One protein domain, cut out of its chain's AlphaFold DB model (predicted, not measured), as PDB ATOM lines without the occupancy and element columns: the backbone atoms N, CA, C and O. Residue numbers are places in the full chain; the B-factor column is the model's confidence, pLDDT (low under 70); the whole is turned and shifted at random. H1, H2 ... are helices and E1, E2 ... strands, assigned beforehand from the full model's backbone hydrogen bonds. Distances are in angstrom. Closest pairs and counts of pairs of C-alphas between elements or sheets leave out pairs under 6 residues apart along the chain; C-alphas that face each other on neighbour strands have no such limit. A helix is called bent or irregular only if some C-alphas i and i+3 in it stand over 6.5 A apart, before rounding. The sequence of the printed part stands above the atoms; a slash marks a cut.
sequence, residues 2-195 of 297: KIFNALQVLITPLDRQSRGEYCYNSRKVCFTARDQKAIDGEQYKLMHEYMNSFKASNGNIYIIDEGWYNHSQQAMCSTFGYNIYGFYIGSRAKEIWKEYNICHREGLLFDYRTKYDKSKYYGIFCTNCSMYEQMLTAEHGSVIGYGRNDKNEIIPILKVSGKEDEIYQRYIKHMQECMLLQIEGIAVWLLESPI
ATOM      1  N   LYS A   2     -40.723   1.014  21.363       74.94
ATOM      2  CA  LYS A   2     -40.706  -0.398  20.901       74.94
ATOM      3  C   LYS A   2     -42.032  -1.144  21.140       74.94
ATOM      4  O   LYS A   2     -42.614  -1.648  20.193       74.94
ATOM      5  N   ILE A   3     -42.550  -1.099  22.373       74.44
ATOM      6  CA  ILE A   3     -43.842  -1.710  22.741       74.44
ATOM      7  C   ILE A   3     -45.006  -1.127  21.924       74.44
ATOM      8  O   ILE A   3     -45.832  -1.871  21.415       74.44
ATOM      9  N   PHE A   4     -45.073   0.200  21.785       77.81
ATOM     10  CA  PHE A   4     -46.135   0.865  21.027       77.81
ATOM     11  C   PHE A   4     -46.136   0.429  19.557       77.81
ATOM     12  O   PHE A   4     -47.178   0.054  19.035       77.81
ATOM     13  N   ASN A   5     -44.965   0.395  18.919       80.75
ATOM     14  CA  ASN A   5     -44.835  -0.066  17.538       80.75
ATOM     15  C   ASN A   5     -45.203  -1.548  17.397       80.75
ATOM     16  O   ASN A   5     -45.925  -1.900  16.470       80.75
ATOM     17  N   ALA A   6     -44.765  -2.399  18.331       78.81
ATOM     18  CA  ALA A   6     -45.133  -3.813  18.344       78.81
ATOM     19  C   ALA A   6     -46.655  -3.992  18.445       78.81
ATOM     20  O   ALA A   6     -47.241  -4.717  17.649       78.81
ATOM     21  N   LEU A   7     -47.322  -3.271  19.352       78.62
ATOM     22  CA  LEU A   7     -48.782  -3.304  19.476       78.62
ATOM     23  C   LEU A   7     -49.483  -2.806  18.206       78.62
ATOM     24  O   LEU A   7     -50.465  -3.401  17.776       78.62
ATOM     25  N   GLN A   8     -48.980  -1.750  17.567       82.75
ATOM     26  CA  GLN A   8     -49.578  -1.275  16.322       82.75
ATOM     27  C   GLN A   8     -49.533  -2.320  15.210       82.75
ATOM     28  O   GLN A   8     -50.544  -2.551  14.553       82.75
ATOM     29  N   VAL A   9     -48.388  -2.982  15.049       82.75
ATOM     30  CA  VAL A   9     -48.208  -4.041  14.050       82.75
ATOM     31  C   VAL A   9     -49.053  -5.270  14.377       82.75
ATOM     32  O   VAL A   9     -49.645  -5.855  13.477       82.75
ATOM     33  N   LEU A  10     -49.100  -5.668  15.650       80.31
ATOM     34  CA  LEU A  10     -49.739  -6.917  16.055       80.31
ATOM     35  C   LEU A  10     -51.263  -6.815  16.108       80.31
ATOM     36  O   LEU A  10     -51.929  -7.761  15.707       80.31
ATOM     37  N   ILE A  11     -51.809  -5.712  16.635       79.50
ATOM     38  CA  ILE A  11     -53.219  -5.665  17.062       79.50
ATOM     39  C   ILE A  11     -54.015  -4.467  16.532       79.50
ATOM     40  O   ILE A  11     -55.228  -4.414  16.727       79.50
ATOM     41  N   THR A  12     -53.376  -3.480  15.894       80.81
ATOM     42  CA  THR A  12     -54.075  -2.268  15.431       80.81
ATOM     43  C   THR A  12     -54.390  -2.364  13.936       80.81
ATOM     44  O   THR A  12     -53.457  -2.499  13.140       80.81
ATOM     45  N   PRO A  13     -55.674  -2.256  13.529       83.88
ATOM     46  CA  PRO A  13     -56.056  -2.185  12.121       83.88
ATOM     47  C   PRO A  13     -55.268  -1.111  11.369       83.88
ATOM     48  O   PRO A  13     -55.013  -0.040  11.920       83.88
ATOM     49  N   LEU A  14     -54.892  -1.387  10.117       82.75
ATOM     50  CA  LEU A  14     -54.012  -0.520   9.322       82.75
ATOM     51  C   LEU A  14     -54.545   0.921   9.212       82.75
ATOM     52  O   LEU A  14     -53.778   1.874   9.293       82.75
ATOM     53  N   ASP A  15     -55.864   1.081   9.092       85.75
ATOM     54  CA  ASP A  15     -56.572   2.366   9.014       85.75
ATOM     55  C   ASP A  15     -56.578   3.154  10.337       85.75
ATOM     56  O   ASP A  15     -56.924   4.333  10.358       85.75
ATOM     57  N   ARG A  16     -56.187   2.511  11.443       82.06
ATOM     58  CA  ARG A  16     -56.125   3.090  12.793       82.06
ATOM     59  C   ARG A  16     -54.703   3.214  13.327       82.06
ATOM     60  O   ARG A  16     -54.520   3.664  14.459       82.06
ATOM     61  N   GLN A  17     -53.701   2.815  12.546       83.75
ATOM     62  CA  GLN A  17     -52.309   3.008  12.924       83.75
ATOM     63  C   GLN A  17     -51.957   4.501  12.901       83.75
ATOM     64  O   GLN A  17     -52.385   5.268  12.041       83.75
ATOM     65  N   SER A  18     -51.168   4.920  13.880       81.06
ATOM     66  CA  SER A  18     -50.708   6.287  14.082       81.06
ATOM     67  C   SER A  18     -49.186   6.326  14.121       81.06
ATOM     68  O   SER A  18     -48.516   5.441  14.658       81.06
ATOM     69  N   ARG A  19     -48.604   7.383  13.563       79.25
ATOM     70  CA  ARG A  19     -47.166   7.610  13.675       79.25
ATOM     71  C   ARG A  19     -46.852   8.101  15.088       79.25
ATOM     72  O   ARG A  19     -47.179   9.228  15.439       79.25
ATOM     73  N   GLY A  20     -46.236   7.239  15.892       82.00
ATOM     74  CA  GLY A  20     -45.672   7.620  17.183       82.00
ATOM     75  C   GLY A  20     -44.214   8.019  17.030       82.00
ATOM     76  O   GLY A  20     -43.454   7.357  16.324       82.00
ATOM     77  N   GLU A  21     -43.812   9.068  17.734       88.56
ATOM     78  CA  GLU A  21     -42.426   9.518  17.791       88.56
ATOM     79  C   GLU A  21     -41.999   9.714  19.242       88.56
ATOM     80  O   GLU A  21     -42.811  10.037  20.111       88.56
ATOM     81  N   TYR A  22     -40.712   9.496  19.518       89.62
ATOM     82  CA  TYR A  22     -40.172   9.765  20.843       89.62
ATOM     83  C   TYR A  22     -39.902  11.267  20.985       89.62
ATOM     84  O   TYR A  22     -38.969  11.798  20.386       89.62
ATOM     85  N   CYS A  23     -40.714  11.950  21.790       91.75
ATOM     86  CA  CYS A  23     -40.514  13.357  22.117       91.75
ATOM     87  C   CYS A  23     -39.466  13.483  23.230       91.75
ATOM     88  O   CYS A  23     -39.751  13.221  24.402       91.75
ATOM     89  N   TYR A  24     -38.253  13.917  22.885       93.50
ATOM     90  CA  TYR A  24     -37.203  14.169  23.866       93.50
ATOM     91  C   TYR A  24     -37.531  15.427  24.658       93.50
ATOM     92  O   TYR A  24     -37.286  16.540  24.208       93.50
ATOM     93  N   ASN A  25     -38.054  15.246  25.866       91.50
ATOM     94  CA  ASN A  25     -38.394  16.340  26.760       91.50
ATOM     95  C   ASN A  25     -38.013  16.011  28.209       91.50
ATOM     96  O   ASN A  25     -37.868  14.853  28.595       91.50
ATOM     97  N   SER A  26     -37.869  17.042  29.038       89.81
ATOM     98  CA  SER A  26     -37.750  16.901  30.486       89.81
ATOM     99  C   SER A  26     -38.468  18.047  31.194       89.81
ATOM    100  O   SER A  26     -38.594  19.159  30.674       89.81
ATOM    101  N   ARG A  27     -38.910  17.815  32.437       88.62
ATOM    102  CA  ARG A  27     -39.517  18.879  33.258       88.62
ATOM    103  C   ARG A  27     -38.581  20.084  33.410       88.62
ATOM    104  O   ARG A  27     -39.041  21.221  33.442       88.62
ATOM    105  N   LYS A  28     -37.272  19.826  33.483       88.94
ATOM    106  CA  LYS A  28     -36.242  20.856  33.624       88.94
ATOM    107  C   LYS A  28     -36.248  21.808  32.430       88.94
ATOM    108  O   LYS A  28     -36.352  23.010  32.645       88.94
ATOM    109  N   VAL A  29     -36.206  21.286  31.201       92.75
ATOM    110  CA  VAL A  29     -36.191  22.143  30.002       92.75
ATOM    111  C   VAL A  29     -37.513  22.874  29.796       92.75
ATOM    112  O   VAL A  29     -37.491  24.035  29.401       92.75
ATOM    113  N   CYS A  30     -38.647  22.267  30.172       92.75
ATOM    114  CA  CYS A  30     -39.943  22.950  30.162       92.75
ATOM    115  C   CYS A  30     -39.934  24.205  31.050       92.75
ATOM    116  O   CYS A  30     -40.412  25.262  30.645       92.75
ATOM    117  N   PHE A  31     -39.392  24.100  32.268       92.06
ATOM    118  CA  PHE A  31     -39.310  25.240  33.182       92.06
ATOM    119  C   PHE A  31     -38.262  26.261  32.741       92.06
ATOM    120  O   PHE A  31     -38.542  27.452  32.794       92.06
ATOM    121  N   THR A  32     -37.113  25.825  32.220       93.69
ATOM    122  CA  THR A  32     -36.128  26.744  31.632       93.69
ATOM    123  C   THR A  32     -36.728  27.557  30.484       93.69
ATOM    124  O   THR A  32     -36.562  28.772  30.458       93.69
ATOM    125  N   ALA A  33     -37.470  26.925  29.569       94.75
ATOM    126  CA  ALA A  33     -38.145  27.625  28.478       94.75
ATOM    127  C   ALA A  33     -39.223  28.596  28.988       94.75
ATOM    128  O   ALA A  33     -39.298  29.728  28.513       94.75
ATOM    129  N   ARG A  34     -40.018  28.192  29.988       93.75
ATOM    130  CA  ARG A  34     -41.006  29.069  30.636       93.75
ATOM    131  C   ARG A  34     -40.351  30.326  31.203       93.75
ATOM    132  O   ARG A  34     -40.827  31.429  30.953       93.75
ATOM    133  N   ASP A  35     -39.263  30.155  31.945       94.19
ATOM    134  CA  ASP A  35     -38.570  31.255  32.617       94.19
ATOM    135  C   ASP A  35     -37.855  32.174  31.600       94.19
ATOM    136  O   ASP A  35     -37.717  33.373  31.833       94.19
ATOM    137  N   GLN A  36     -37.469  31.642  30.435       95.12
ATOM    138  CA  GLN A  36     -36.872  32.403  29.332       95.12
ATOM    139  C   GLN A  36     -37.886  33.052  28.374       95.12
ATOM    140  O   GLN A  36     -37.478  33.857  27.536       95.12
ATOM    141  N   LYS A  37     -39.188  32.758  28.489       92.88
ATOM    142  CA  LYS A  37     -40.230  33.281  27.585       92.88
ATOM    143  C   LYS A  37     -40.253  34.810  27.530       92.88
ATOM    144  O   LYS A  37     -40.341  35.383  26.452       92.88
ATOM    145  N   ALA A  38     -40.170  35.469  28.686       92.00
ATOM    146  CA  ALA A  38     -40.285  36.928  28.786       92.00
ATOM    147  C   ALA A  38     -39.108  37.683  28.147       92.00
ATOM    148  O   ALA A  38     -39.258  38.838  27.764       92.00
ATOM    149  N   ILE A  39     -37.951  37.029  28.038       92.56
ATOM    150  CA  ILE A  39     -36.726  37.592  27.455       92.56
ATOM    151  C   ILE A  39     -36.409  36.993  26.084       92.56
ATOM    152  O   ILE A  39     -35.307  37.185  25.580       92.56
ATOM    153  N   ASP A  40     -37.348  36.234  25.509       90.38
ATOM    154  CA  ASP A  40     -37.194  35.567  24.215       90.38
ATOM    155  C   ASP A  40     -35.878  34.763  24.109       90.38
ATOM    156  O   ASP A  40     -35.130  34.821  23.124       90.38
ATOM    157  N   GLY A  41     -35.566  34.045  25.195       94.75
ATOM    158  CA  GLY A  41     -34.304  33.334  25.355       94.75
ATOM    159  C   GLY A  41     -34.153  32.148  24.402       94.75
ATOM    160  O   GLY A  41     -35.118  31.600  23.865       94.75
ATOM    161  N   GLU A  42     -32.909  31.724  24.201       95.56
ATOM    162  CA  GLU A  42     -32.563  30.704  23.212       95.56
ATOM    163  C   GLU A  42     -33.279  29.365  23.451       95.56
ATOM    164  O   GLU A  42     -33.845  28.794  22.520       95.56
ATOM    165  N   GLN A  43     -33.338  28.875  24.694       95.81
ATOM    166  CA  GLN A  43     -33.985  27.589  24.980       95.81
ATOM    167  C   GLN A  43     -35.504  27.654  24.792       95.81
ATOM    168  O   GLN A  43     -36.108  26.656  24.405       95.81
ATOM    169  N   TYR A  44     -36.119  28.823  25.008       96.81
ATOM    170  CA  TYR A  44     -37.523  29.045  24.667       96.81
ATOM    171  C   TYR A  44     -37.751  28.895  23.155       96.81
ATOM    172  O   TYR A  44     -38.618  28.120  22.750       96.81
ATOM    173  N   LYS A  45     -36.930  29.548  22.321       96.50
ATOM    174  CA  LYS A  45     -37.021  29.471  20.852       96.50
ATOM    175  C   LYS A  45     -36.809  28.058  20.326       96.50
ATOM    176  O   LYS A  45     -37.636  27.553  19.568       96.50
ATOM    177  N   LEU A  46     -35.722  27.415  20.749       97.12
ATOM    178  CA  LEU A  46     -35.356  26.084  20.268       97.12
ATOM    179  C   LEU A  46     -36.390  25.036  20.692       97.12
ATOM    180  O   LEU A  46     -36.774  24.198  19.882       97.12
ATOM    181  N   MET A  47     -36.898  25.110  21.928       95.88
ATOM    182  CA  MET A  47     -37.963  24.211  22.376       95.88
ATOM    183  C   MET A  47     -39.283  24.480  21.642       95.88
ATOM    184  O   MET A  47     -39.983  23.530  21.298       95.88
ATOM    185  N   HIS A  48     -39.634  25.745  21.385       95.50
ATOM    186  CA  HIS A  48     -40.822  26.083  20.602       95.50
ATOM    187  C   HIS A  48     -40.747  25.448  19.205       95.50
ATOM    188  O   HIS A  48     -41.667  24.739  18.800       95.50
ATOM    189  N   GLU A  49     -39.629  25.629  18.500       95.44
ATOM    190  CA  GLU A  49     -39.394  25.033  17.181       95.44
ATOM    191  C   GLU A  49     -39.405  23.498  17.222       95.44
ATOM    192  O   GLU A  49     -40.106  22.877  16.425       95.44
ATOM    193  N   TYR A  50     -38.729  22.889  18.203       96.00
ATOM    194  CA  TYR A  50     -38.733  21.439  18.403       96.00
ATOM    195  C   TYR A  50     -40.150  20.889  18.581       96.00
ATOM    196  O   TYR A  50     -40.558  19.971  17.875       96.00
ATOM    197  N   MET A  51     -40.939  21.482  19.480       94.75
ATOM    198  CA  MET A  51     -42.297  21.014  19.761       94.75
ATOM    199  C   MET A  51     -43.256  21.230  18.586       94.75
ATOM    200  O   MET A  51     -44.189  20.447  18.415       94.75
ATOM    201  N   ASN A  52     -43.026  22.250  17.750       93.75
ATOM    202  CA  ASN A  52     -43.822  22.467  16.543       93.75
ATOM    203  C   ASN A  52     -43.676  21.324  15.527       93.75
ATOM    204  O   ASN A  52     -44.624  21.081  14.786       93.75
ATOM    205  N   SER A  53     -42.561  20.583  15.532       92.19
ATOM    206  CA  SER A  53     -42.400  19.399  14.671       92.19
ATOM    207  C   SER A  53     -43.365  18.252  15.012       92.19
ATOM    208  O   SER A  53     -43.656  17.427  14.151       92.19
ATOM    209  N   PHE A  54     -43.925  18.234  16.230       92.81
ATOM    210  CA  PHE A  54     -44.886  17.221  16.689       92.81
ATOM    211  C   PHE A  54     -46.351  17.654  16.556       92.81
ATOM    212  O   PHE A  54     -47.250  16.925  16.983       92.81
ATOM    213  N   LYS A  55     -46.625  18.844  16.008       92.44
ATOM    214  CA  LYS A  55     -48.005  19.286  15.781       92.44
ATOM    215  C   LYS A  55     -48.658  18.432  14.701       92.44
ATOM    216  O   LYS A  55     -48.148  18.306  13.590       92.44
ATOM    217  N   ALA A  56     -49.825  17.889  15.024       90.81
ATOM    218  CA  ALA A  56     -50.678  17.235  14.049       90.81
ATOM    219  C   ALA A  56     -51.256  18.260  13.054       90.81
ATOM    220  O   ALA A  56     -51.236  19.470  13.287       90.81
ATOM    221  N   SER A  57     -51.833  17.771  11.955       89.00
ATOM    222  CA  SER A  57     -52.451  18.608  10.912       89.00
ATOM    223  C   SER A  57     -53.583  19.507  11.428       89.00
ATOM    224  O   SER A  57     -53.830  20.568  10.865       89.00
ATOM    225  N   ASN A  58     -54.243  19.116  12.522       90.62
ATOM    226  CA  ASN A  58     -55.263  19.918  13.204       90.62
ATOM    227  C   ASN A  58     -54.682  20.952  14.194       90.62
ATOM    228  O   ASN A  58     -55.439  21.593  14.917       90.62
ATOM    229  N   GLY A  59     -53.356  21.092  14.262       90.94
ATOM    230  CA  GLY A  59     -52.647  22.023  15.141       90.94
ATOM    231  C   GLY A  59     -52.470  21.554  16.590       90.94
ATOM    232  O   GLY A  59     -51.774  22.228  17.354       90.94
ATOM    233  N   ASN A  60     -53.052  20.413  16.971       93.38
ATOM    234  CA  ASN A  60     -52.943  19.861  18.319       93.38
ATOM    235  C   ASN A  60     -51.667  19.030  18.487       93.38
ATOM    236  O   ASN A  60     -51.101  18.511  17.524       93.38
ATOM    237  N   ILE A  61     -51.248  18.855  19.737       93.56
ATOM    238  CA  ILE A  61     -50.144  17.971  20.116       93.56
ATOM    239  C   ILE A  61     -50.703  16.858  21.006       93.56
ATOM    240  O   ILE A  61     -51.362  17.138  22.005       93.56
ATOM    241  N   TYR A  62     -50.425  15.599  20.668       92.69
ATOM    242  CA  TYR A  62     -50.848  14.425  21.438       92.69
ATOM    243  C   TYR A  62     -49.619  13.796  22.095       92.69
ATOM    244  O   TYR A  62     -48.692  13.393  21.394       92.69
ATOM    245  N   ILE A  63     -49.573  13.742  23.429       91.56
ATOM    246  CA  ILE A  63     -48.394  13.265  24.172       91.56
ATOM    247  C   ILE A  63     -48.810  12.224  25.200       91.56
ATOM    248  O   ILE A  63     -49.747  12.437  25.968       91.56
ATOM    249  N   ILE A  64     -48.047  11.132  25.250       90.00
ATOM    250  CA  ILE A  64     -48.107  10.127  26.310       90.00
ATOM    251  C   ILE A  64     -46.896  10.328  27.230       90.00
ATOM    252  O   ILE A  64     -45.778  10.445  26.735       90.00
ATOM    253  N   ASP A  65     -47.114  10.399  28.541       88.06
ATOM    254  CA  ASP A  65     -46.090  10.714  29.550       88.06
ATOM    255  C   ASP A  65     -46.283   9.842  30.814       88.06
ATOM    256  O   ASP A  65     -47.390   9.447  31.184       88.06
ATOM    257  N   GLU A  66     -45.200   9.503  31.499       84.06
ATOM    258  CA  GLU A  66     -45.169   8.735  32.747       84.06
ATOM    259  C   GLU A  66     -45.174   9.610  34.020       84.06
ATOM    260  O   GLU A  66     -45.135   9.098  35.141       84.06
ATOM    261  N   GLY A  67     -45.264  10.936  33.880       83.12
ATOM    262  CA  GLY A  67     -45.286  11.881  35.000       83.12
ATOM    263  C   GLY A  67     -46.599  11.942  35.803       83.12
ATOM    264  O   GLY A  67     -47.647  12.324  35.303       83.12
ATOM    265  N   TRP A  68     -46.540  11.741  37.120       86.94
ATOM    266  CA  TRP A  68     -47.746  11.621  37.968       86.94
ATOM    267  C   TRP A  68     -48.564  12.899  38.241       86.94
ATOM    268  O   TRP A  68     -49.688  12.797  38.729       86.94
ATOM    269  N   TYR A  69     -47.984  14.084  38.027       87.62
ATOM    270  CA  TYR A  69     -48.582  15.394  38.375       87.62
ATOM    271  C   TYR A  69     -48.735  16.325  37.170       87.62
ATOM    272  O   TYR A  69     -49.103  17.491  37.296       87.62
ATOM    273  N   ASN A  70     -48.420  15.810  35.982       87.69
ATOM    274  CA  ASN A  70     -48.742  16.463  34.725       87.69
ATOM    275  C   ASN A  70     -48.053  17.836  34.508       87.69
ATOM    276  O   ASN A  70     -48.518  18.649  33.709       87.69
ATOM    277  N   HIS A  71     -46.976  18.148  35.243       87.31
ATOM    278  CA  HIS A  71     -46.357  19.484  35.240       87.31
ATOM    279  C   HIS A  71     -45.714  19.863  33.900       87.31
ATOM    280  O   HIS A  71     -45.781  21.021  33.503       87.31
ATOM    281  N   SER A  72     -45.083  18.910  33.208       89.00
ATOM    282  CA  SER A  72     -44.354  19.190  31.964       89.00
ATOM    283  C   SER A  72     -45.300  19.687  30.870       89.00
ATOM    284  O   SER A  72     -45.046  20.715  30.252       89.00
ATOM    285  N   GLN A  73     -46.435  19.011  30.675       89.44
ATOM    286  CA  GLN A  73     -47.426  19.409  29.672       89.44
ATOM    287  C   GLN A  73     -48.113  20.732  30.025       89.44
ATOM    288  O   GLN A  73     -48.296  21.569  29.149       89.44
ATOM    289  N   GLN A  74     -48.387  20.989  31.309       88.25
ATOM    290  CA  GLN A  74     -48.889  22.295  31.761       88.25
ATOM    291  C   GLN A  74     -47.890  23.424  31.486       88.25
ATOM    292  O   GLN A  74     -48.260  24.491  30.993       88.25
ATOM    293  N   ALA A  75     -46.605  23.192  31.762       89.50
ATOM    294  CA  ALA A  75     -45.560  24.154  31.444       89.50
ATOM    295  C   ALA A  75     -45.501  24.427  29.935       89.50
ATOM    296  O   ALA A  75     -45.439  25.585  29.537       89.50
ATOM    297  N   MET A  76     -45.603  23.398  29.088       91.06
ATOM    298  CA  MET A  76     -45.640  23.576  27.633       91.06
ATOM    299  C   MET A  76     -46.878  24.358  27.166       91.06
ATOM    300  O   MET A  76     -46.728  25.306  26.397       91.06
ATOM    301  N   CYS A  77     -48.076  24.037  27.668       90.94
ATOM    302  CA  CYS A  77     -49.305  24.772  27.338       90.94
ATOM    303  C   CYS A  77     -49.214  26.256  27.716       90.94
ATOM    304  O   CYS A  77     -49.459  27.112  26.874       90.94
ATOM    305  N   SER A  78     -48.813  26.584  28.952       88.19
ATOM    306  CA  SER A  78     -48.700  27.991  29.405       88.19
ATOM    307  C   SER A  78     -47.609  28.756  28.663       88.19
ATOM    308  O   SER A  78     -47.741  29.949  28.374       88.19
ATOM    309  N   THR A  79     -46.502  28.078  28.366       91.25
ATOM    310  CA  THR A  79     -45.341  28.713  27.745       91.25
ATOM    311  C   THR A  79     -45.606  29.006  26.276       91.25
ATOM    312  O   THR A  79     -45.395  30.137  25.848       91.25
ATOM    313  N   PHE A  80     -46.144  28.049  25.520       91.44
ATOM    314  CA  PHE A  80     -46.240  28.152  24.061       91.44
ATOM    315  C   PHE A  80     -47.667  28.325  23.523       91.44
ATOM    316  O   PHE A  80     -47.844  28.523  22.325       91.44
ATOM    317  N   GLY A  81     -48.693  28.245  24.375       89.00
ATOM    318  CA  GLY A  81     -50.096  28.339  23.952       89.00
ATOM    319  C   GLY A  81     -50.583  27.125  23.155       89.00
ATOM    320  O   GLY A  81     -51.538  27.230  22.393       89.00
ATOM    321  N   TYR A  82     -49.910  25.978  23.282       90.06
ATOM    322  CA  TYR A  82     -50.295  24.760  22.576       90.06
ATOM    323  C   TYR A  82     -51.578  24.152  23.136       90.06
ATOM    324  O   TYR A  82     -51.758  24.089  24.354       90.06
ATOM    325  N   ASN A  83     -52.401  23.614  22.235       93.00
ATOM    326  CA  ASN A  83     -53.473  22.701  22.597       93.00
ATOM    327  C   ASN A  83     -52.912  21.275  22.714       93.00
ATOM    328  O   ASN A  83     -52.608  20.635  21.701       93.00
ATOM    329  N   ILE A  84     -52.709  20.811  23.948       92.69
ATOM    330  CA  ILE A  84     -52.094  19.516  24.248       92.69
ATOM    331  C   ILE A  84     -53.151  18.541  24.761       92.69
ATOM    332  O   ILE A  84     -53.843  18.806  25.746       92.69
ATOM    333  N   TYR A  85     -53.199  17.377  24.118       93.25
ATOM    334  CA  TYR A  85     -53.924  16.193  24.556       93.25
ATOM    335  C   TYR A  85     -52.955  15.224  25.223       93.25
ATOM    336  O   TYR A  85     -52.223  14.472  24.579       93.25
ATOM    337  N   GLY A  86     -52.932  15.322  26.543       91.62
ATOM    338  CA  GLY A  86     -52.029  14.625  27.429       91.62
ATOM    339  C   GLY A  86     -52.604  13.352  28.009       91.62
ATOM    340  O   GLY A  86     -53.548  13.405  28.800       91.62
ATOM    341  N   PHE A  87     -51.968  12.226  27.717       91.81
ATOM    342  CA  PHE A  87     -52.286  10.939  28.317       91.81
ATOM    343  C   PHE A  87     -51.161  10.503  29.244       91.81
ATOM    344  O   PHE A  87     -49.983  10.573  28.909       91.81
ATOM    345  N   TYR A  88     -51.534  10.037  30.422       92.31
ATOM    346  CA  TYR A  88     -50.613   9.595  31.449       92.31
ATOM    347  C   TYR A  88     -50.902   8.157  31.811       92.31
ATOM    348  O   TYR A  88     -52.063   7.770  31.874       92.31
ATOM    349  N   ILE A  89     -49.882   7.367  32.144       90.00
ATOM    350  CA  ILE A  89     -50.132   6.025  32.704       90.00
ATOM    351  C   ILE A  89     -51.031   6.133  33.937       90.00
ATOM    352  O   ILE A  89     -51.980   5.369  34.084       90.00
ATOM    353  N   GLY A  90     -50.804   7.144  34.772       92.25
ATOM    354  CA  GLY A  90     -51.813   7.600  35.709       92.25
ATOM    355  C   GLY A  90     -51.532   8.998  36.239       92.25
ATOM    356  O   GLY A  90     -50.402   9.481  36.182       92.25
ATOM    357  N   SER A  91     -52.563   9.651  36.769       91.56
ATOM    358  CA  SER A  91     -52.465  10.984  37.367       91.56
ATOM    359  C   SER A  91     -52.841  10.921  38.841       91.56
ATOM    360  O   SER A  91     -53.897  10.405  39.205       91.56
ATOM    361  N   ARG A  92     -51.953  11.423  39.703       89.19
ATOM    362  CA  ARG A  92     -52.112  11.385  41.165       89.19
ATOM    363  C   ARG A  92     -52.766  12.631  41.737       89.19
ATOM    364  O   ARG A  92     -53.295  12.597  42.847       89.19
ATOM    365  N   ALA A  93     -52.658  13.730  41.011       84.00
ATOM    366  CA  ALA A  93     -53.324  14.982  41.289       84.00
ATOM    367  C   ALA A  93     -53.246  15.855  40.040       84.00
ATOM    368  O   ALA A  93     -52.277  15.788  39.283       84.00
ATOM    369  N   LYS A  94     -54.241  16.723  39.883       82.56
ATOM    370  CA  LYS A  94     -54.262  17.755  38.854       82.56
ATOM    371  C   LYS A  94     -54.376  19.099  39.543       82.56
ATOM    372  O   LYS A  94     -55.271  19.305  40.361       82.56
ATOM    373  N   GLU A  95     -53.474  20.012  39.214       75.56
ATOM    374  CA  GLU A  95     -53.666  21.408  39.587       75.56
ATOM    375  C   GLU A  95     -54.902  21.953  38.859       75.56
ATOM    376  O   GLU A  95     -55.131  21.652  37.675       75.56
ATOM    377  N   ILE A  96     -55.716  22.717  39.594       69.94
ATOM    378  CA  ILE A  96     -56.856  23.439  39.032       69.94
ATOM    379  C   ILE A  96     -56.276  24.601  38.236       69.94
ATOM    380  O   ILE A  96     -55.599  25.466  38.788       69.94
ATOM    381  N   TRP A  97     -56.536  24.594  36.938       66.50
ATOM    382  CA  TRP A  97     -55.929  25.517  35.994       66.50
ATOM    383  C   TRP A  97     -57.007  26.272  35.232       66.50
ATOM    384  O   TRP A  97     -58.040  25.691  34.895       66.50
ATOM    385  N   LYS A  98     -56.773  27.566  34.986       59.78
ATOM    386  CA  LYS A  98     -57.752  28.441  34.327       59.78
ATOM    387  C   LYS A  98     -57.917  28.084  32.850       59.78
ATOM    388  O   LYS A  98     -59.043  28.086  32.366       59.78
ATOM    389  N   GLU A  99     -56.846  27.703  32.154       64.31
ATOM    390  CA  GLU A  99     -56.900  27.311  30.740       64.31
ATOM    391  C   GLU A  99     -57.149  25.802  30.530       64.31
ATOM    392  O   GLU A  99     -56.498  25.155  29.711       64.31
ATOM    393  N   TYR A 100     -58.103  25.202  31.255       60.09
ATOM    394  CA  TYR A 100     -58.398  23.758  31.146       60.09
ATOM    395  C   TYR A 100     -58.762  23.311  29.713       60.09
ATOM    396  O   TYR A 100     -58.584  22.148  29.364       60.09
ATOM    397  N   ASN A 101     -59.215  24.247  28.874       66.44
ATOM    398  CA  ASN A 101     -59.644  23.999  27.496       66.44
ATOM    399  C   ASN A 101     -58.498  23.765  26.498       66.44
ATOM    400  O   ASN A 101     -58.784  23.420  25.358       66.44
ATOM    401  N   ILE A 102     -57.234  23.984  26.887       79.38
ATOM    402  CA  ILE A 102     -56.069  23.768  26.003       79.38
ATOM    403  C   ILE A 102     -55.073  22.735  26.547       79.38
ATOM    404  O   ILE A 102     -54.117  22.377  25.869       79.38
ATOM    405  N   CYS A 103     -55.253  22.273  27.787       88.06
ATOM    406  CA  CYS A 103     -54.372  21.297  28.427       88.06
ATOM    407  C   CYS A 103     -55.204  20.126  28.953       88.06
ATOM    408  O   CYS A 103     -55.521  20.038  30.147       88.06
ATOM    409  N   HIS A 104     -55.567  19.226  28.042       90.31
ATOM    410  CA  HIS A 104     -56.285  18.006  28.379       90.31
ATOM    411  C   HIS A 104     -55.314  17.025  29.034       90.31
ATOM    412  O   HIS A 104     -54.214  16.798  28.540       90.31
ATOM    413  N   ARG A 105     -55.705  16.472  30.182       89.88
ATOM    414  CA  ARG A 105     -54.848  15.622  31.013       89.88
ATOM    415  C   ARG A 105     -55.658  14.442  31.506       89.88
ATOM    416  O   ARG A 105     -56.536  14.625  32.350       89.88
ATOM    417  N   GLU A 106     -55.342  13.248  31.033       90.69
ATOM    418  CA  GLU A 106     -56.065  12.025  31.373       90.69
ATOM    419  C   GLU A 106     -55.115  10.951  31.898       90.69
ATOM    420  O   GLU A 106     -54.039  10.738  31.347       90.69
ATOM    421  N   GLY A 107     -55.502  10.288  32.990       92.94
ATOM    422  CA  GLY A 107     -54.811   9.105  33.494       92.94
ATOM    423  C   GLY A 107     -55.453   7.831  32.944       92.94
ATOM    424  O   GLY A 107     -56.622   7.582  33.209       92.94
ATOM    425  N   LEU A 108     -54.688   7.019  32.217       90.44
ATOM    426  CA  LEU A 108     -55.170   5.831  31.511       90.44
ATOM    427  C   LEU A 108     -55.481   4.663  32.455       90.44
ATOM    428  O   LEU A 108     -56.541   4.056  32.358       90.44
ATOM    429  N   LEU A 109     -54.563   4.331  33.372       90.56
ATOM    430  CA  LEU A 109     -54.756   3.238  34.335       90.56
ATOM    431  C   LEU A 109     -55.419   3.729  35.623       90.56
ATOM    432  O   LEU A 109     -56.199   3.014  36.242       90.56
ATOM    433  N   PHE A 110     -55.079   4.940  36.058       92.88
ATOM    434  CA  PHE A 110     -55.728   5.581  37.190       92.88
ATOM    435  C   PHE A 110     -55.693   7.097  37.065       92.88
ATOM    436  O   PHE A 110     -54.699   7.671  36.620       92.88
ATOM    437  N   ASP A 111     -56.758   7.755  37.507       93.19
ATOM    438  CA  ASP A 111     -56.898   9.196  37.352       93.19
ATOM    439  C   ASP A 111     -57.505   9.855  38.589       93.19
ATOM    440  O   ASP A 111     -58.570   9.459  39.067       93.19
ATOM    441  N   TYR A 112     -56.829  10.882  39.094       90.88
ATOM    442  CA  TYR A 112     -57.362  11.799  40.088       90.88
ATOM    443  C   TYR A 112     -58.004  12.979  39.356       90.88
ATOM    444  O   TYR A 112     -57.344  13.969  39.028       90.88
ATOM    445  N   ARG A 113     -59.302  12.862  39.065       86.06
ATOM    446  CA  ARG A 113     -60.037  13.848  38.264       86.06
ATOM    447  C   ARG A 113     -60.352  15.088  39.085       86.06
ATOM    448  O   ARG A 113     -60.047  16.202  38.667       86.06
ATOM    449  N   THR A 114     -60.915  14.894  40.278       80.94
ATOM    450  CA  THR A 114     -61.218  15.964  41.236       80.94
ATOM    451  C   THR A 114     -60.982  15.495  42.672       80.94
ATOM    452  O   THR A 114     -60.687  14.328  42.923       80.94
ATOM    453  N   LYS A 115     -61.165  16.394  43.651       74.69
ATOM    454  CA  LYS A 115     -61.065  16.054  45.080       74.69
ATOM    455  C   LYS A 115     -61.956  14.873  45.494       74.69
ATOM    456  O   LYS A 115     -61.601  14.139  46.417       74.69
ATOM    457  N   TYR A 116     -63.093  14.711  44.820       78.06
ATOM    458  CA  TYR A 116     -64.127  13.728  45.143       78.06
ATOM    459  C   TYR A 116     -64.362  12.710  44.020       78.06
ATOM    460  O   TYR A 116     -65.185  11.817  44.183       78.06
ATOM    461  N   ASP A 117     -63.638  12.826  42.904       86.75
ATOM    462  CA  ASP A 117     -63.780  11.953  41.740       86.75
ATOM    463  C   ASP A 117     -62.421  11.364  41.362       86.75
ATOM    464  O   ASP A 117     -61.484  12.070  40.976       86.75
ATOM    465  N   LYS A 118     -62.334  10.046  41.495       91.31
ATOM    466  CA  LYS A 118     -61.174   9.241  41.135       91.31
ATOM    467  C   LYS A 118     -61.644   8.123  40.220       91.31
ATOM    468  O   LYS A 118     -62.765   7.633  40.355       91.31
ATOM    469  N   SER A 119     -60.760   7.667  39.342       92.69
ATOM    470  CA  SER A 119     -61.013   6.471  38.546       92.69
ATOM    471  C   SER A 119     -61.303   5.256  39.433       92.69
ATOM    472  O   SER A 119     -60.922   5.179  40.610       92.69
ATOM    473  N   LYS A 120     -61.941   4.252  38.834       91.62
ATOM    474  CA  LYS A 120     -62.126   2.961  39.486       91.62
ATOM    475  C   LYS A 120     -60.762   2.384  39.877       91.62
ATOM    476  O   LYS A 120     -59.754   2.628  39.223       91.62
ATOM    477  N   TYR A 121     -60.723   1.685  41.011       94.31
ATOM    478  CA  TYR A 121     -59.516   1.022  41.518       94.31
ATOM    479  C   TYR A 121     -58.290   1.934  41.727       94.31
ATOM    480  O   TYR A 121     -57.189   1.418  41.921       94.31
ATOM    481  N   TYR A 122     -58.469   3.262  41.775       93.69
ATOM    482  CA  TYR A 122     -57.388   4.246  41.880       93.69
ATOM    483  C   TYR A 122     -56.341   3.891  42.947       93.69
ATOM    484  O   TYR A 122     -55.152   3.807  42.649       93.69
ATOM    485  N   GLY A 123     -56.773   3.616  44.184       92.38
ATOM    486  CA  GLY A 123     -55.856   3.287  45.281       92.38
ATOM    487  C   GLY A 123     -55.036   2.013  45.033       92.38
ATOM    488  O   GLY A 123     -53.864   1.935  45.408       92.38
ATOM    489  N   ILE A 124     -55.612   1.040  44.316       95.31
ATOM    490  CA  ILE A 124     -54.929  -0.204  43.950       95.31
ATOM    491  C   ILE A 124     -53.842   0.078  42.913       95.31
ATOM    492  O   ILE A 124     -52.680  -0.263  43.136       95.31
ATOM    493  N   PHE A 125     -54.185   0.738  41.808       93.94
ATOM    494  CA  PHE A 125     -53.224   1.005  40.737       93.94
ATOM    495  C   PHE A 125     -52.164   2.049  41.119       93.94
ATOM    496  O   PHE A 125     -51.019   1.944  40.690       93.94
ATOM    497  N   CYS A 126     -52.474   2.987  42.016       91.50
ATOM    498  CA  CYS A 126     -51.523   3.996  42.496       91.50
ATOM    499  C   CYS A 126     -50.461   3.440  43.484       91.50
ATOM    500  O   CYS A 126     -49.544   4.155  43.896       91.50
ATOM    501  N   THR A 127     -50.543   2.170  43.899       88.00
ATOM    502  CA  THR A 127     -49.738   1.608  45.008       88.00
ATOM    503  C   THR A 127     -48.227   1.555  44.735       88.00
ATOM    504  O   THR A 127     -47.445   1.705  45.673       88.00
ATOM    505  N   ASN A 128     -47.796   1.396  43.475       81.19
ATOM    506  CA  ASN A 128     -46.381   1.226  43.103       81.19
ATOM    507  C   ASN A 128     -45.894   2.235  42.042       81.19
ATOM    508  O   ASN A 128     -45.042   1.896  41.224       81.19
ATOM    509  N   CYS A 129     -46.381   3.482  42.058       85.56
ATOM    510  CA  CYS A 129     -45.972   4.511  41.086       85.56
ATOM    511  C   CYS A 129     -44.448   4.665  40.950       85.56
ATOM    512  O   CYS A 129     -43.941   4.699  39.838       85.56
ATOM    513  N   SER A 130     -43.698   4.669  42.059       80.81
ATOM    514  CA  SER A 130     -42.229   4.776  42.013       80.81
ATOM    515  C   SER A 130     -41.565   3.633  41.239       80.81
ATOM    516  O   SER A 130     -40.498   3.819  40.661       80.81
ATOM    517  N   MET A 131     -42.168   2.440  41.254       84.81
ATOM    518  CA  MET A 131     -41.693   1.298  40.476       84.81
ATOM    519  C   MET A 131     -41.999   1.511  38.993       84.81
ATOM    520  O   MET A 131     -41.112   1.307  38.176       84.81
ATOM    521  N   TYR A 132     -43.214   1.958  38.648       86.88
ATOM    522  CA  TYR A 132     -43.581   2.258  37.259       86.88
ATOM    523  C   TYR A 132     -42.660   3.315  36.640       86.88
ATOM    524  O   TYR A 132     -42.153   3.104  35.548       86.88
ATOM    525  N   GLU A 133     -42.378   4.397  37.364       84.00
ATOM    526  CA  GLU A 133     -41.485   5.472  36.909       84.00
ATOM    527  C   GLU A 133     -40.067   4.957  36.618       84.00
ATOM    528  O   GLU A 133     -39.500   5.216  35.561       84.00
ATOM    529  N   GLN A 134     -39.511   4.143  37.517       84.38
ATOM    530  CA  GLN A 134     -38.186   3.551  37.315       84.38
ATOM    531  C   GLN A 134     -38.171   2.537  36.169       84.38
ATOM    532  O   GLN A 134     -37.242   2.526  35.369       84.38
ATOM    533  N   MET A 135     -39.212   1.711  36.044       85.44
ATOM    534  CA  MET A 135     -39.329   0.738  34.952       85.44
ATOM    535  C   MET A 135     -39.426   1.397  33.575       85.44
ATOM    536  O   MET A 135     -39.087   0.761  32.583       85.44
ATOM    537  N   LEU A 136     -39.877   2.647  33.504       85.88
ATOM    538  CA  LEU A 136     -40.023   3.411  32.265       85.88
ATOM    539  C   LEU A 136     -38.858   4.369  32.013       85.88
ATOM    540  O   LEU A 136     -38.898   5.142  31.062       85.88
ATOM    541  N   THR A 137     -37.804   4.298  32.830       85.88
ATOM    542  CA  THR A 137     -36.584   5.076  32.600       85.88
ATOM    543  C   THR A 137     -35.985   4.707  31.246       85.88
ATOM    544  O   THR A 137     -35.804   3.528  30.933       85.88
ATOM    545  N   ALA A 138     -35.712   5.721  30.430       85.25
ATOM    546  CA  ALA A 138     -35.140   5.535  29.109       85.25
ATOM    547  C   ALA A 138     -33.650   5.173  29.178       85.25
ATOM    548  O   ALA A 138     -32.953   5.526  30.126       85.25
ATOM    549  N   GLU A 139     -33.160   4.501  28.135       87.06
ATOM    550  CA  GLU A 139     -31.733   4.171  27.985       87.06
ATOM    551  C   GLU A 139     -30.859   5.401  27.742       87.06
ATOM    552  O   GLU A 139     -29.663   5.403  28.017       87.06
ATOM    553  N   HIS A 140     -31.462   6.450  27.191       84.31
ATOM    554  CA  HIS A 140     -30.781   7.689  26.887       84.31
ATOM    555  C   HIS A 140     -30.841   8.646  28.079       84.31
ATOM    556  O   HIS A 140     -31.764   8.620  28.891       84.31
ATOM    557  N   GLY A 141     -29.864   9.546  28.151       84.75
ATOM    558  CA  GLY A 141     -29.777  10.527  29.226       84.75
ATOM    559  C   GLY A 141     -30.952  11.502  29.263       84.75
ATOM    560  O   GLY A 141     -31.765  11.599  28.339       84.75
ATOM    561  N   SER A 142     -30.997  12.280  30.338       88.06
ATOM    562  CA  SER A 142     -31.964  13.359  30.501       88.06
ATOM    563  C   SER A 142     -31.719  14.493  29.510       88.06
ATOM    564  O   SER A 142     -30.580  14.911  29.300       88.06
ATOM    565  N   VAL A 143     -32.795  15.061  28.970       92.38
ATOM    566  CA  VAL A 143     -32.718  16.275  28.146       92.38
ATOM    567  C   VAL A 143     -32.373  17.465  29.036       92.38
ATOM    568  O   VAL A 143     -33.103  17.764  29.989       92.38
ATOM    569  N   ILE A 144     -31.264  18.142  28.736       92.88
ATOM    570  CA  ILE A 144     -30.797  19.332  29.470       92.88
ATOM    571  C   ILE A 144     -30.968  20.635  28.691       92.88
ATOM    572  O   ILE A 144     -30.857  21.704  29.287       92.88
ATOM    573  N   GLY A 145     -31.258  20.541  27.397       95.62
ATOM    574  CA  GLY A 145     -31.533  21.665  26.513       95.62
ATOM    575  C   GLY A 145     -31.690  21.194  25.074       95.62
ATOM    576  O   GLY A 145     -31.687  19.992  24.804       95.62
ATOM    577  N   TYR A 146     -31.789  22.150  24.166       97.44
ATOM    578  CA  TYR A 146     -31.799  21.938  22.723       97.44
ATOM    579  C   TYR A 146     -30.661  22.731  22.084       97.44
ATOM    580  O   TYR A 146     -30.221  23.745  22.634       97.44
ATOM    581  N   GLY A 147     -30.195  22.260  20.933       96.56
ATOM    582  CA  GLY A 147     -29.207  22.927  20.089       96.56
ATOM    583  C   GLY A 147     -29.505  22.676  18.616       96.56
ATOM    584  O   GLY A 147     -30.510  22.044  18.284       96.56
ATOM    585  N   ARG A 148     -28.629  23.152  17.733       96.38
ATOM    586  CA  ARG A 148     -28.682  22.839  16.302       96.38
ATOM    587  C   ARG A 148     -27.503  21.974  15.894       96.38
ATOM    588  O   ARG A 148     -26.409  22.140  16.428       96.38
ATOM    589  N   ASN A 149     -27.739  21.054  14.968       94.75
ATOM    590  CA  ASN A 149     -26.666  20.321  14.301       94.75
ATOM    591  C   ASN A 149     -26.114  21.114  13.098       94.75
ATOM    592  O   ASN A 149     -26.619  22.186  12.761       94.75
ATOM    593  N   ASP A 150     -25.120  20.552  12.407       94.94
ATOM    594  CA  ASP A 150     -24.489  21.167  11.224       94.94
ATOM    595  C   ASP A 150     -25.461  21.387  10.050       94.94
ATOM    596  O   ASP A 150     -25.202  22.192   9.159       94.94
ATOM    597  N   LYS A 151     -26.602  20.687  10.048       94.31
ATOM    598  CA  LYS A 151     -27.687  20.837   9.065       94.31
ATOM    599  C   LYS A 151     -28.752  21.840   9.508       94.31
ATOM    600  O   LYS A 151     -29.796  21.944   8.868       94.31
ATOM    601  N   ASN A 152     -28.496  22.579  10.588       92.50
ATOM    602  CA  ASN A 152     -29.409  23.544  11.190       92.50
ATOM    603  C   ASN A 152     -30.707  22.924  11.760       92.50
ATOM    604  O   ASN A 152     -31.662  23.643  12.051       92.50
ATOM    605  N   GLU A 153     -30.747  21.606  11.968       93.94
ATOM    606  CA  GLU A 153     -31.886  20.897  12.560       93.94
ATOM    607  C   GLU A 153     -31.813  20.956  14.090       93.94
ATOM    608  O   GLU A 153     -30.729  20.852  14.673       93.94
ATOM    609  N   ILE A 154     -32.966  21.097  14.751       96.00
ATOM    610  CA  ILE A 154     -33.033  21.100  16.216       96.00
ATOM    611  C   ILE A 154     -32.777  19.691  16.752       96.00
ATOM    612  O   ILE A 154     -33.503  18.753  16.423       96.00
ATOM    613  N   ILE A 155     -31.793  19.559  17.639       95.25
ATOM    614  CA  ILE A 155     -31.463  18.304  18.318       95.25
ATOM    615  C   ILE A 155     -31.543  18.459  19.845       95.25
ATOM    616  O   ILE A 155     -31.157  19.502  20.387       95.25
ATOM    617  N   PRO A 156     -32.030  17.438  20.573       95.56
ATOM    618  CA  PRO A 156     -31.988  17.435  22.029       95.56
ATOM    619  C   PRO A 156     -30.548  17.242  22.521       95.56
ATOM    620  O   PRO A 156     -29.824  16.359  22.059       95.56
ATOM    621  N   ILE A 157     -30.142  18.032  23.513       95.12
ATOM    622  CA  ILE A 157     -28.869  17.864  24.215       95.12
ATOM    623  C   ILE A 157     -29.117  16.936  25.402       95.12
ATOM    624  O   ILE A 157     -29.811  17.292  26.361       95.12
ATOM    625  N   LEU A 158     -28.546  15.736  25.332       93.38
ATOM    626  CA  LEU A 158     -28.717  14.692  26.335       93.38
ATOM    627  C   LEU A 158     -27.546  14.684  27.316       93.38
ATOM    628  O   LEU A 158     -26.385  14.787  26.925       93.38
ATOM    629  N   LYS A 159     -27.850  14.510  28.601       89.50
ATOM    630  CA  LYS A 159     -26.857  14.273  29.647       89.50
ATOM    631  C   LYS A 159     -27.168  12.965  30.348       89.50
ATOM    632  O   LYS A 159     -28.186  12.851  31.024       89.50
ATOM    633  N   VAL A 160     -26.265  12.004  30.208       81.81
ATOM    634  CA  VAL A 160     -26.306  10.752  30.961       81.81
ATOM    635  C   VAL A 160     -25.524  10.955  32.255       81.81
ATOM    636  O   VAL A 160     -24.333  11.266  32.229       81.81
ATOM    637  N   SER A 161     -26.182  10.818  33.402       82.31
ATOM    638  CA  SER A 161     -25.470  10.652  34.667       82.31
ATOM    639  C   SER A 161     -24.912   9.231  34.745       82.31
ATOM    640  O   SER A 161     -25.645   8.278  34.502       82.31
ATOM    641  N   GLY A 162     -23.655   9.057  35.171       83.94
ATOM    642  CA  GLY A 162     -23.090   7.714  35.382       83.94
ATOM    643  C   GLY A 162     -23.916   6.863  36.357       83.94
ATOM    644  O   GLY A 162     -23.993   5.649  36.216       83.94
ATOM    645  N   LYS A 163     -24.619   7.508  37.297       81.12
ATOM    646  CA  LYS A 163     -25.551   6.826  38.202       81.12
ATOM    647  C   LYS A 163     -26.842   6.381  37.506       81.12
ATOM    648  O   LYS A 163     -27.363   5.329  37.849       81.12
ATOM    649  N   GLU A 164     -27.378   7.175  36.577       81.00
ATOM    650  CA  GLU A 164     -28.561   6.774  35.796       81.00
ATOM    651  C   GLU A 164     -28.239   5.587  34.897       81.00
ATOM    652  O   GLU A 164     -29.008   4.630  34.872       81.00
ATOM    653  N   ASP A 165     -27.084   5.624  34.226       86.75
ATOM    654  CA  ASP A 165     -26.632   4.520  33.384       86.75
ATOM    655  C   ASP A 165     -26.416   3.245  34.211       86.75
ATOM    656  O   ASP A 165     -26.963   2.199  33.869       86.75
ATOM    657  N   GLU A 166     -25.745   3.334  35.369       86.31
ATOM    658  CA  GLU A 166     -25.584   2.182  36.269       86.31
ATOM    659  C   GLU A 166     -26.942   1.573  36.653       86.31
ATOM    660  O   GLU A 166     -27.123   0.355  36.589       86.31
ATOM    661  N   ILE A 167     -27.919   2.407  37.028       83.31
ATOM    662  CA  ILE A 167     -29.263   1.944  37.397       83.31
ATOM    663  C   ILE A 167     -29.949   1.277  36.208       83.31
ATOM    664  O   ILE A 167     -30.532   0.198  36.363       83.31
ATOM    665  N   TYR A 168     -29.881   1.908  35.037       89.50
ATOM    666  CA  TYR A 168     -30.525   1.412  33.834       89.50
ATOM    667  C   TYR A 168     -29.963   0.045  33.437       89.50
ATOM    668  O   TYR A 168     -30.725  -0.921  33.335       89.50
ATOM    669  N   GLN A 169     -28.637  -0.071  33.308       90.75
ATOM    670  CA  GLN A 169     -27.980  -1.317  32.905       90.75
ATOM    671  C   GLN A 169     -28.175  -2.430  33.936       90.75
ATOM    672  O   GLN A 169     -28.413  -3.581  33.570       90.75
ATOM    673  N   ARG A 170     -28.091  -2.106  35.232       86.50
ATOM    674  CA  ARG A 170     -28.127  -3.112  36.300       86.50
ATOM    675  C   ARG A 170     -29.530  -3.619  36.615       86.50
ATOM    676  O   ARG A 170     -29.675  -4.792  36.957       86.50
ATOM    677  N   TYR A 171     -30.544  -2.753  36.560       82.19
ATOM    678  CA  TYR A 171     -31.880  -3.081  37.070       82.19
ATOM    679  C   TYR A 171     -32.995  -2.957  36.031       82.19
ATOM    680  O   TYR A 171     -33.922  -3.762  36.065       82.19
ATOM    681  N   ILE A 172     -32.944  -1.971  35.133       88.94
ATOM    682  CA  ILE A 172     -34.112  -1.592  34.321       88.94
ATOM    683  C   ILE A 172     -34.130  -2.294  32.965       88.94
ATOM    684  O   ILE A 172     -35.170  -2.821  32.574       88.94
ATOM    685  N   LYS A 173     -32.987  -2.366  32.274       91.62
ATOM    686  CA  LYS A 173     -32.891  -2.901  30.911       91.62
ATOM    687  C   LYS A 173     -33.483  -4.307  30.788       91.62
ATOM    688  O   LYS A 173     -34.411  -4.526  30.013       91.62
ATOM    689  N   HIS A 174     -33.015  -5.236  31.623       88.56
ATOM    690  CA  HIS A 174     -33.505  -6.617  31.615       88.56
ATOM    691  C   HIS A 174     -35.014  -6.702  31.898       88.56
ATOM    692  O   HIS A 174     -35.725  -7.510  31.304       88.56
ATOM    693  N   MET A 175     -35.537  -5.845  32.779       86.62
ATOM    694  CA  MET A 175     -36.971  -5.814  33.055       86.62
ATOM    695  C   MET A 175     -37.779  -5.325  31.859       86.62
ATOM    696  O   MET A 175     -38.816  -5.916  31.568       86.62
ATOM    697  N   GLN A 176     -37.325  -4.275  31.173       90.00
ATOM    698  CA  GLN A 176     -37.988  -3.768  29.971       90.00
ATOM    699  C   GLN A 176     -37.995  -4.815  28.851       90.00
ATOM    700  O   GLN A 176     -39.011  -4.976  28.177       90.00
ATOM    701  N   GLU A 177     -36.909  -5.578  28.695       90.00
ATOM    702  CA  GLU A 177     -36.832  -6.704  27.755       90.00
ATOM    703  C   GLU A 177     -37.849  -7.804  28.109       90.00
ATOM    704  O   GLU A 177     -38.617  -8.241  27.252       90.00
ATOM    705  N   CYS A 178     -37.934  -8.203  29.384       88.50
ATOM    706  CA  CYS A 178     -38.944  -9.165  29.833       88.50
ATOM    707  C   CYS A 178     -40.380  -8.644  29.668       88.50
ATOM    708  O   CYS A 178     -41.273  -9.416  29.323       88.50
ATOM    709  N   MET A 179     -40.620  -7.353  29.918       86.88
ATOM    710  CA  MET A 179     -41.928  -6.730  29.709       86.88
ATOM    711  C   MET A 179     -42.333  -6.757  28.243       86.88
ATOM    712  O   MET A 179     -43.481  -7.077  27.954       86.88
ATOM    713  N   LEU A 180     -41.413  -6.428  27.332       87.06
ATOM    714  CA  LEU A 180     -41.679  -6.456  25.899       87.06
ATOM    715  C   LEU A 180     -42.105  -7.861  25.466       87.06
ATOM    716  O   LEU A 180     -43.177  -8.003  24.890       87.06
ATOM    717  N   LEU A 181     -41.350  -8.890  25.867       87.88
ATOM    718  CA  LEU A 181     -41.682 -10.285  25.569       87.88
ATOM    719  C   LEU A 181     -43.068 -10.684  26.105       87.88
ATOM    720  O   LEU A 181     -43.845 -11.348  25.422       87.88
ATOM    721  N   GLN A 182     -43.399 -10.273  27.335       86.44
ATOM    722  CA  GLN A 182     -44.710 -10.550  27.927       86.44
ATOM    723  C   GLN A 182     -45.838  -9.822  27.196       86.44
ATOM    724  O   GLN A 182     -46.891 -10.414  26.981       86.44
ATOM    725  N   ILE A 183     -45.637  -8.557  26.826       83.75
ATOM    726  CA  ILE A 183     -46.648  -7.761  26.128       83.75
ATOM    727  C   ILE A 183     -46.874  -8.304  24.723       83.75
ATOM    728  O   ILE A 183     -48.026  -8.466  24.348       83.75
ATOM    729  N   GLU A 184     -45.819  -8.629  23.979       83.50
ATOM    730  CA  GLU A 184     -45.933  -9.245  22.654       83.50
ATOM    731  C   GLU A 184     -46.685 -10.575  22.734       83.50
ATOM    732  O   GLU A 184     -47.639 -10.787  21.988       83.50
ATOM    733  N   GLY A 185     -46.340 -11.428  23.707       83.50
ATOM    734  CA  GLY A 185     -47.071 -12.666  23.956       83.50
ATOM    735  C   GLY A 185     -48.550 -12.410  24.250       83.50
ATOM    736  O   GLY A 185     -49.418 -12.939  23.564       83.50
ATOM    737  N   ILE A 186     -48.859 -11.567  25.238       82.38
ATOM    738  CA  ILE A 186     -50.244 -11.247  25.622       82.38
ATOM    739  C   ILE A 186     -51.021 -10.640  24.446       82.38
ATOM    740  O   ILE A 186     -52.173 -11.009  24.236       82.38
ATOM    741  N   ALA A 187     -50.405  -9.739  23.682       78.81
ATOM    742  CA  ALA A 187     -51.029  -9.058  22.555       78.81
ATOM    743  C   ALA A 187     -51.451 -10.038  21.457       78.81
ATOM    744  O   ALA A 187     -52.554  -9.910  20.940       78.81
ATOM    745  N   VAL A 188     -50.630 -11.053  21.164       76.31
ATOM    746  CA  VAL A 188     -50.975 -12.115  20.203       76.31
ATOM    747  C   VAL A 188     -52.185 -12.931  20.671       76.31
ATOM    748  O   VAL A 188     -53.047 -13.268  19.866       76.31
ATOM    749  N   TRP A 189     -52.282 -13.233  21.968       76.38
ATOM    750  CA  TRP A 189     -53.362 -14.073  22.504       76.38
ATOM    751  C   TRP A 189     -54.665 -13.319  22.800       76.38
ATOM    752  O   TRP A 189     -55.721 -13.943  22.854       76.38
ATOM    753  N   LEU A 190     -54.610 -12.001  23.026       70.94
ATOM    754  CA  LEU A 190     -55.744 -11.196  23.505       70.94
ATOM    755  C   LEU A 190     -56.256 -10.159  22.493       70.94
ATOM    756  O   LEU A 190     -56.936  -9.215  22.895       70.94
ATOM    757  N   LEU A 191     -55.968 -10.354  21.201       65.19
ATOM    758  CA  LEU A 191     -56.345  -9.479  20.078       65.19
ATOM    759  C   LEU A 191     -57.767  -8.890  20.172       65.19
ATOM    760  O   LEU A 191     -57.960  -7.705  19.918       65.19
ATOM    761  N   GLU A 192     -58.748  -9.698  20.580       66.31
ATOM    762  CA  GLU A 192     -60.170  -9.316  20.595       66.31
ATOM    763  C   GLU A 192     -60.775  -9.230  22.005       66.31
ATOM    764  O   GLU A 192     -61.943  -8.882  22.173       66.31
ATOM    765  N   SER A 193     -60.010  -9.569  23.045       74.75
ATOM    766  CA  SER A 193     -60.512  -9.696  24.419       74.75
ATOM    767  C   SER A 193     -59.549  -9.032  25.401       74.75
ATOM    768  O   SER A 193     -58.720  -9.713  26.013       74.75
ATOM    769  N   PRO A 194     -59.633  -7.698  25.570       75.19
ATOM    770  CA  PRO A 194     -58.760  -6.986  26.490       75.19
ATOM    771  C   PRO A 194     -58.944  -7.508  27.916       75.19
ATOM    772  O   PRO A 194     -60.057  -7.831  28.337       75.19
ATOM    773  N   ILE A 195     -57.851  -7.552  28.687       83.44
ATOM    774  CA  ILE A 195     -57.906  -7.940  30.102       83.44
ATOM    775  C   ILE A 195     -58.829  -6.954  30.829       83.44
ATOM    776  O   ILE A 195     -58.510  -5.762  30.887       83.44
TER     777      ILE A 195
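AT A GLANCE: This is residues 2 to 195 of the 297 residues of an uncharacterized protein of Lachnospiraceae bacterium (UniProt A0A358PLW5). A small sheet, E1 E2 E3, lies near the middle with H4 over one face and H5 over the other. Beyond H4, H2 and H3 pack together with the two-stranded hairpin of E4 and E5, and the long bent helix H6 runs from there to the other end, where its arm H6b lies side by side with H1. The printed part has 194 residues with six named helices and five named strands, in the order H1 H2 H3 E1 H4 E2 E3 H5 E4 E5 H6; the three-stranded sheet is parallel, the other antiparallel, and the class is mixed, helices and strands. The whole is compact, with a radius of gyration of the C-alphas of 18.0 A and spans of 53 by 43 by 39 A.

IN THESE COORDINATES: H1, residues 2 to 11, begins at C-alpha 2, (-40.706, -0.398, 20.901). H2, residues 27 to 39, is 19.8 A long and irregular, with C-alphas 35 and 38 7.1 A apart; H3 spans residues 42 to 52. E1 is residues 61 to 65, H4 71 to 80, E2 84 to 91 and E3 103 to 111. E2 bends by 88 degrees at residue 88, and E3 by 112 degrees at residue 108. H5, residues 122 to 135, is 19.7 A long and irregular, with C-alphas 127 and 130 8.7 A apart. E4, residues 142 to 148, is 17.4 A long, and E5, residues 154 to 159, is 16.3 A. H6, residues 162 to 189, was assigned as one helix by its hydrogen bonds but is bent, with C-alphas 170 and 173 7.2 A apart; its arms are H6a, residues 162 to 170, and H6b, residues 173 to 189, 24.8 A long and ending at C-alpha 189, (-53.362, -14.073, 22.504).

HOW THE PARTS SIT: H1 and H6b touch at Ile 3 and Leu 180, their closest C-alphas, 6.1 A apart, at a shallow tilt of 7 degrees, the same way. H2 touches H3, with the C-alphas of Ala 33 and Tyr 44 closest at 4.1 A, and H4, with those of Arg 27 and Ser 72 closest at 5.0 A. E1, H4 and E2 form a strand-helix-strand unit, two parallel neighbour strands with a helix between, its crossover right-handed. Across the parallel neighbour strands E1 and E2, N 63 and O 85 are 3.0 A apart, within hydrogen-bond range, and across the parallel neighbour strands E2 and E3, N 86 and O 104 are 2.8 A apart, also within hydrogen-bond range. H4, at a height of 9.5 A over the sheet, and H5, at 8.7 A, are on opposite faces, three layers with helices on both faces of a sheet. The C-alphas of Leu 46 in H3 and Tyr 146 in E4, the closest of the two elements, are 6.0 A apart. In the hairpin of E4 and E5, N 157 and O 145 are 2.8 A apart, within hydrogen-bond range. H6a touches no helix, and H1 and H2 are apart. Every O i to N i+4 pair is within hydrogen-bond range in H1, H3, H4, H6a and H6b, but 7 of 9 in H2 and 5 of 10 in H5.

THE WHOLE: The C-alphas of Ile 39 and Trp 189, the two farthest apart, are 54.5 A apart. The printed part has no cut; its long links are H1 to H2 and E2 to E3. The mean pLDDT of the printed part is 87.4, and residues 96 to 101 and 191 to 192 are under 70.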